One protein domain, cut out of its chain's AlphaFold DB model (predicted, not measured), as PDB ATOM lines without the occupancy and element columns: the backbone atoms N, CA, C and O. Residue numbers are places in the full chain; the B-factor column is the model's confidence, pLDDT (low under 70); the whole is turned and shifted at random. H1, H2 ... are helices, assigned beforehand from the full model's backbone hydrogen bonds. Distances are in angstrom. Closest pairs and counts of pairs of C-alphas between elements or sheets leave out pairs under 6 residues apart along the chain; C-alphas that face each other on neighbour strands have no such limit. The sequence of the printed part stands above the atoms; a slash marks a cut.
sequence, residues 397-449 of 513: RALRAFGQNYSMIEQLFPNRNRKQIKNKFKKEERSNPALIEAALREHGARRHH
ATOM      1  N   ARG A 397      -6.080 -12.570 -39.223       94.19
ATOM      2  CA  ARG A 397      -6.466 -11.332 -39.926       94.19
ATOM      3  C   ARG A 397      -7.979 -11.262 -40.152       94.19
ATOM      4  O   ARG A 397      -8.583 -10.226 -39.888       94.19
ATOM      5  N   ALA A 398      -8.589 -12.372 -40.558       94.31
ATOM      6  CA  ALA A 398     -10.029 -12.508 -40.744       94.31
ATOM      7  C   ALA A 398     -10.802 -12.270 -39.438       94.31
ATOM      8  O   ALA A 398     -11.763 -11.505 -39.421       94.31
ATOM      9  N   LEU A 399     -10.342 -12.842 -38.319       94.62
ATOM     10  CA  LEU A 399     -10.941 -12.613 -36.999       94.62
ATOM     11  C   LEU A 399     -10.890 -11.145 -36.574       94.62
ATOM     12  O   LEU A 399     -11.841 -10.657 -35.970       94.62
ATOM     13  N   ARG A 400      -9.810 -10.429 -36.899       94.12
ATOM     14  CA  ARG A 400      -9.696  -9.004 -36.569       94.12
ATOM     15  C   ARG A 400     -10.653  -8.130 -37.392       94.12
ATOM     16  O   ARG A 400     -10.972  -7.034 -36.938       94.12
ATOM     17  N   ALA A 401     -11.057  -8.577 -38.585       89.81
ATOM     18  CA  ALA A 401     -11.915  -7.831 -39.512       89.81
ATOM     19  C   ALA A 401     -13.410  -8.176 -39.394       89.81
ATOM     20  O   ALA A 401     -14.255  -7.289 -39.519       89.81
ATOM     21  N   PHE A 402     -13.739  -9.454 -39.175       91.00
ATOM     22  CA  PHE A 402     -15.115  -9.970 -39.140       91.00
ATOM     23  C   PHE A 402     -15.567 -10.402 -37.740       91.00
ATOM     24  O   PHE A 402     -16.768 -10.523 -37.476       91.00
ATOM     25  N   GLY A 403     -14.633 -10.624 -36.813       92.12
ATOM     26  CA  GLY A 403     -14.921 -11.176 -35.493       92.12
ATOM     27  C   GLY A 403     -15.303 -12.653 -35.563       92.12
ATOM     28  O   GLY A 403     -14.747 -13.414 -36.342       92.12
ATOM     29  N   GLN A 404     -16.285 -13.076 -34.766       94.06
ATOM     30  CA  GLN A 404     -16.741 -14.474 -34.714       94.06
ATOM     31  C   GLN A 404     -17.712 -14.861 -35.850       94.06
ATOM     32  O   GLN A 404     -18.348 -15.917 -35.786       94.06
ATOM     33  N   ASN A 405     -17.865 -14.030 -36.890       93.69
ATOM     34  CA  ASN A 405     -18.725 -14.373 -38.018       93.69
ATOM     35  C   ASN A 405     -18.040 -15.389 -38.944       93.69
ATOM     36  O   ASN A 405     -17.395 -15.042 -39.929       93.69
ATOM     37  N   TYR A 406     -18.220 -16.673 -38.635       94.44
ATOM     38  CA  TYR A 406     -17.605 -17.768 -39.386       94.44
ATOM     39  C   TYR A 406     -18.073 -17.875 -40.842       94.44
ATOM     40  O   TYR A 406     -17.364 -18.480 -41.635       94.44
ATOM     41  N   SER A 407     -19.246 -17.331 -41.189       92.56
ATOM     42  CA  SER A 407     -19.755 -17.373 -42.568       92.56
ATOM     43  C   SER A 407     -18.989 -16.415 -43.477       92.56
ATOM     44  O   SER A 407     -18.668 -16.762 -44.603       92.56
ATOM     45  N   MET A 408     -18.643 -15.232 -42.966       91.25
ATOM     46  CA  MET A 408     -17.811 -14.276 -43.707       91.25
ATOM     47  C   MET A 408     -16.366 -14.758 -43.798       91.25
ATOM     48  O   MET A 408     -15.707 -14.597 -44.816       91.25
ATOM     49  N   ILE A 409     -15.870 -15.389 -42.731       93.56
ATOM     50  CA  ILE A 409     -14.520 -15.951 -42.737       93.56
ATOM     51  C   ILE A 409     -14.419 -17.102 -43.745       93.56
ATOM     52  O   ILE A 409     -13.401 -17.209 -44.411       93.56
ATOM     53  N   GLU A 410     -15.452 -17.937 -43.893       94.44
ATOM     54  CA  GLU A 410     -15.491 -19.012 -44.898       94.44
ATOM     55  C   GLU A 410     -15.261 -18.491 -46.324       94.44
ATOM     56  O   GLU A 410     -14.515 -19.109 -47.072       94.44
ATOM     57  N   GLN A 411     -15.792 -17.318 -46.677       92.00
ATOM     58  CA  GLN A 411     -15.604 -16.725 -48.010       92.00
ATOM     59  C   GLN A 411     -14.137 -16.384 -48.330       92.00
ATOM     60  O   GLN A 411     -13.767 -16.318 -49.498       92.00
ATOM     61  N   LEU A 412     -13.281 -16.211 -47.314       91.31
ATOM     62  CA  LEU A 412     -11.838 -16.015 -47.505       91.31
ATOM     63  C   LEU A 412     -11.075 -17.319 -47.779       91.31
ATOM     64  O   LEU A 412      -9.916 -17.270 -48.189       91.31
ATOM     65  N   PHE A 413     -11.685 -18.473 -47.505       91.50
ATOM     66  CA  PHE A 413     -11.044 -19.780 -47.606       91.50
ATOM     67  C   PHE A 413     -11.837 -20.688 -48.555       91.50
ATOM     68  O   PHE A 413     -12.699 -21.438 -48.097       91.50
ATOM     69  N   PRO A 414     -11.516 -20.717 -49.862       88.19
ATOM     70  CA  PRO A 414     -12.275 -21.511 -50.834       88.19
ATOM     71  C   PRO A 414     -12.246 -23.021 -50.541       88.19
ATOM     72  O   PRO A 414     -13.187 -23.738 -50.867       88.19
ATOM     73  N   ASN A 415     -11.197 -23.503 -49.867       90.31
ATOM     74  CA  ASN A 415     -11.014 -24.919 -49.541       90.31
ATOM     75  C   ASN A 415     -11.519 -25.301 -48.139       90.31
ATOM     76  O   ASN A 415     -11.397 -26.459 -47.737       90.31
ATOM     77  N   ARG A 416     -12.051 -24.351 -47.354       92.00
ATOM     78  CA  ARG A 416     -12.455 -24.603 -45.964       92.00
ATOM     79  C   ARG A 416     -13.927 -24.314 -45.752       92.00
ATOM     80  O   ARG A 416     -14.417 -23.242 -46.053       92.00
ATOM     81  N   ASN A 417     -14.606 -25.247 -45.101       92.62
ATOM     82  CA  ASN A 417     -15.997 -25.089 -44.698       92.62
ATOM     83  C   ASN A 417     -16.100 -24.313 -43.368       92.62
ATOM     84  O   ASN A 417     -15.282 -24.498 -42.459       92.62
ATOM     85  N   ARG A 418     -17.179 -23.551 -43.166       94.12
ATOM     86  CA  ARG A 418     -17.548 -22.876 -41.907       94.12
ATOM     87  C   ARG A 418     -17.380 -23.743 -40.660       94.12
ATOM     88  O   ARG A 418     -16.943 -23.257 -39.613       94.12
ATOM     89  N   LYS A 419     -17.720 -25.038 -40.739       92.94
ATOM     90  CA  LYS A 419     -17.531 -25.987 -39.621       92.94
ATOM     91  C   LYS A 419     -16.050 -26.147 -39.259       92.94
ATOM     92  O   LYS A 419     -15.717 -26.189 -38.075       92.94
ATOM     93  N   GLN A 420     -15.166 -26.203 -40.255       93.12
ATOM     94  CA  GLN A 420     -13.716 -26.273 -40.057       93.12
ATOM     95  C   GLN A 420     -13.178 -24.956 -39.480       93.12
ATOM     96  O   GLN A 420     -12.396 -25.012 -38.532       93.12
ATOM     97  N   ILE A 421     -13.667 -23.799 -39.947       95.31
ATOM     98  CA  ILE A 421     -13.321 -22.481 -39.378       95.31
ATOM     99  C   ILE A 421     -13.690 -22.412 -37.889       95.31
ATOM    100  O   ILE A 421     -12.866 -22.056 -37.046       95.31
ATOM    101  N   LYS A 422     -14.909 -22.832 -37.527       94.94
ATOM    102  CA  LYS A 422     -15.355 -22.883 -36.126       94.94
ATOM    103  C   LYS A 422     -14.495 -23.831 -35.283       94.94
ATOM    104  O   LYS A 422     -14.178 -23.526 -34.134       94.94
ATOM    105  N   ASN A 423     -14.120 -24.985 -35.831       94.75
ATOM    106  CA  ASN A 423     -13.251 -25.934 -35.136       94.75
ATOM    107  C   ASN A 423     -11.837 -25.372 -34.936       94.75
ATOM    108  O   ASN A 423     -11.257 -25.574 -33.871       94.75
ATOM    109  N   LYS A 424     -11.307 -24.636 -35.919       95.19
ATOM    110  CA  LYS A 424     -10.035 -23.917 -35.801       95.19
ATOM    111  C   LYS A 424     -10.106 -22.838 -34.732       95.19
ATOM    112  O   LYS A 424      -9.230 -22.826 -33.880       95.19
ATOM    113  N   PHE A 425     -11.175 -22.039 -34.694       96.50
ATOM    114  CA  PHE A 425     -11.396 -21.064 -33.621       96.50
ATOM    115  C   PHE A 425     -11.346 -21.725 -32.241       96.50
ATOM    116  O   PHE A 425     -10.541 -21.333 -31.409       96.50
ATOM    117  N   LYS A 426     -12.114 -22.802 -32.026       96.00
ATOM    118  CA  LYS A 426     -12.109 -23.544 -30.752       96.00
ATOM    119  C   LYS A 426     -10.752 -24.154 -30.405       96.00
ATOM    120  O   LYS A 426     -10.435 -24.326 -29.231       96.00
ATOM    121  N   LYS A 427      -9.981 -24.572 -31.412       95.75
ATOM    122  CA  LYS A 427      -8.630 -25.099 -31.206       95.75
ATOM    123  C   LYS A 427      -7.691 -23.978 -30.768       95.75
ATOM    124  O   LYS A 427      -7.013 -24.153 -29.765       95.75
ATOM    125  N   GLU A 428      -7.711 -22.849 -31.472       95.94
ATOM    126  CA  GLU A 428      -6.872 -21.686 -31.170       95.94
ATOM    127  C   GLU A 428      -7.259 -20.986 -29.870       95.94
ATOM    128  O   GLU A 428      -6.388 -20.501 -29.167       95.94
ATOM    129  N   GLU A 429      -8.530 -20.998 -29.485       96.00
ATOM    130  CA  GLU A 429      -8.984 -20.512 -28.179       96.00
ATOM    131  C   GLU A 429      -8.372 -21.326 -27.028       96.00
ATOM    132  O   GLU A 429      -8.069 -20.786 -25.970       96.00
ATOM    133  N   ARG A 430      -8.125 -22.624 -27.248       96.25
ATOM    134  CA  ARG A 430      -7.474 -23.498 -26.262       96.25
ATOM    135  C   ARG A 430      -5.952 -23.418 -26.309       96.25
ATOM    136  O   ARG A 430      -5.326 -23.512 -25.261       96.25
ATOM    137  N   SER A 431      -5.355 -23.324 -27.499       95.44
ATOM    138  CA  SER A 431      -3.894 -23.302 -27.645       95.44
ATOM    139  C   SER A 431      -3.291 -21.913 -27.471       95.44
ATOM    140  O   SER A 431      -2.228 -21.794 -26.878       95.44
ATOM    141  N   ASN A 432      -3.959 -20.877 -27.979       95.25
ATOM    142  CA  ASN A 432      -3.467 -19.503 -28.070       95.25
ATOM    143  C   ASN A 432      -4.571 -18.480 -27.709       95.25
ATOM    144  O   ASN A 432      -4.937 -17.651 -28.556       95.25
ATOM    145  N   PRO A 433      -5.095 -18.492 -26.466       95.62
ATOM    146  CA  PRO A 433      -6.184 -17.599 -26.056       95.62
ATOM    147  C   PRO A 433      -5.825 -16.117 -26.233       95.62
ATOM    148  O   PRO A 433      -6.614 -15.354 -26.782       95.62
ATOM    149  N   ALA A 434      -4.589 -15.726 -25.902       96.31
ATOM    150  CA  ALA A 434      -4.128 -14.339 -26.007       96.31
ATOM    151  C   ALA A 434      -4.208 -13.769 -27.437       96.31
ATOM    152  O   ALA A 434      -4.530 -12.596 -27.624       96.31
ATOM    153  N   LEU A 435      -3.943 -14.587 -28.464       94.44
ATOM    154  CA  LEU A 435      -4.027 -14.147 -29.863       94.44
ATOM    155  C   LEU A 435      -5.477 -13.970 -30.318       94.44
ATOM    156  O   LEU A 435      -5.775 -13.043 -31.073       94.44
ATOM    157  N   ILE A 436      -6.375 -14.843 -29.852       96.38
ATOM    158  CA  ILE A 436      -7.812 -14.744 -30.123       96.38
ATOM    159  C   ILE A 436      -8.391 -13.502 -29.446       96.38
ATOM    160  O   ILE A 436      -9.063 -12.708 -30.101       96.38
ATOM    161  N   GLU A 437      -8.087 -13.291 -28.167       95.50
ATOM    162  CA  GLU A 437      -8.536 -12.120 -27.412       95.50
ATOM    163  C   GLU A 437      -8.014 -10.817 -28.021       95.50
ATOM    164  O   GLU A 437      -8.786  -9.878 -28.225       95.50
ATOM    165  N   ALA A 438      -6.729 -10.764 -28.389       94.81
ATOM    166  CA  ALA A 438      -6.160  -9.609 -29.075       94.81
ATOM    167  C   ALA A 438      -6.877  -9.327 -30.402       94.81
ATOM    168  O   ALA A 438      -7.223  -8.176 -30.678       94.81
ATOM    169  N   ALA A 439      -7.152 -10.370 -31.193       94.56
ATOM    170  CA  ALA A 439      -7.854 -10.228 -32.461       94.56
ATOM    171  C   ALA A 439      -9.298  -9.727 -32.287       94.56
ATOM    172  O   ALA A 439      -9.739  -8.836 -33.014       94.56
ATOM    173  N   LEU A 440     -10.026 -10.264 -31.305       93.44
ATOM    174  CA  LEU A 440     -11.406  -9.869 -31.020       93.44
ATOM    175  C   LEU A 440     -11.499  -8.463 -30.418       93.44
ATOM    176  O   LEU A 440     -12.421  -7.719 -30.750       93.44
ATOM    177  N   ARG A 441     -10.530  -8.069 -29.588       93.19
ATOM    178  CA  ARG A 441     -10.437  -6.708 -29.049       93.19
ATOM    179  C   ARG A 441     -10.201  -5.682 -30.154       93.19
ATOM    180  O   ARG A 441     -10.844  -4.637 -30.156       93.19
ATOM    181  N   GLU A 442      -9.325  -5.988 -31.111       90.44
ATOM    182  CA  GLU A 442      -9.084  -5.136 -32.283       90.44
ATOM    183  C   GLU A 442     -10.341  -5.001 -33.157       90.44
ATOM    184  O   GLU A 442     -10.672  -3.907 -33.616       90.44
ATOM    185  N   HIS A 443     -11.084  -6.096 -33.343       89.25
ATOM    186  CA  HIS A 443     -12.365  -6.072 -34.053       89.25
ATOM    187  C   HIS A 443     -13.410  -5.202 -33.344       89.25
ATOM    188  O   HIS A 443     -14.062  -4.367 -33.972       89.25
ATOM    189  N   GLY A 444     -13.540  -5.357 -32.023       87.75
ATOM    190  CA  GLY A 444     -14.406  -4.519 -31.194       87.75
ATOM    191  C   GLY A 444     -14.043  -3.037 -31.308       87.75
ATOM    192  O   GLY A 444     -14.913  -2.217 -31.587       87.75
ATOM    193  N   ALA A 445     -12.753  -2.704 -31.211       85.69
ATOM    194  CA  ALA A 445     -12.259  -1.333 -31.349       85.69
ATOM    195  C   ALA A 445     -12.592  -0.714 -32.719       85.69
ATOM    196  O   ALA A 445     -13.009   0.442 -32.788       85.69
ATOM    197  N   ARG A 446     -12.488  -1.487 -33.811       75.62
ATOM    198  CA  ARG A 446     -12.853  -1.014 -35.157       75.62
ATOM    199  C   ARG A 446     -14.338  -0.707 -35.315       75.62
ATOM    200  O   ARG A 446     -14.676   0.230 -36.030       75.62
ATOM    201  N   ARG A 447     -15.225  -1.431 -34.627       68.94
ATOM    202  CA  ARG A 447     -16.670  -1.153 -34.676       68.94
ATOM    203  C   ARG A 447     -17.041   0.207 -34.080       68.94
ATOM    204  O   ARG A 447     -17.989   0.822 -34.555       68.94
ATOM    205  N   HIS A 448     -16.277   0.712 -33.112       58.44
ATOM    206  CA  HIS A 448     -16.542   2.016 -32.495       58.44
ATOM    207  C   HIS A 448     -16.173   3.212 -33.394       58.44
ATOM    208  O   HIS A 448     -16.729   4.292 -33.217       58.44
ATOM    209  N   HIS A 449     -15.317   3.030 -34.407       52.91
ATOM    210  CA  HIS A 449     -14.992   4.079 -35.383       52.91
ATOM    211  C   HIS A 449     -16.112   4.307 -36.415       52.91
ATOM    212  O   HIS A 449     -16.357   5.446 -36.805       52.91
TER     213      HIS A 449
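This is residues 397 to 449 of the 513 residues of the protein "Myb-like domain-containing protein" of bacterium (UniProt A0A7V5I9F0). Two longer helices, H3 and H4, make a flat V, meeting near the Asn 432 link, and the short helices H1 and H2 bridge its open side, H1 packed on H4 and H2 on H3. The printed part has 53 residues with four named helices, H1 to H4 in order, and no named strand: all helix. It is compact, with a radius of gyration of the C-alphas of 11.1 A and spans of 32 by 24 by 12 A.

H1 is residues 397 to 402, from C-alpha 397 at (-6.466, -11.332, -39.926). H2 is 406 to 411. H3, 418 to 431, is 19.7 A long; H4, 433 to 449, is 25.2 A, ending at C-alpha 449 (-14.992, 4.079, -35.383).

H1 touches H2 at a steep tilt of 64 degrees, closest C-alphas Ala 398 and Ile 409, 6.0 A. H4 touches H1 with residues 436 to 443 alone, closest C-alphas Arg 400 and Ala 439, 4.7 A. H3 touches H2 with residues 418 to 422 alone, closest C-alphas Glu 410 and Arg 418, 5.3 A. H3 and H4 are close but not clearly touching, at 63 degrees, a steep tilt. Every O i to N i+4 pair is within hydrogen-bond range in H1 and H3, 1 of 2 in H2, 11 of 13 in H4.

The printed part has no cut and no long link; residues 447 to 449 have pLDDT under 70.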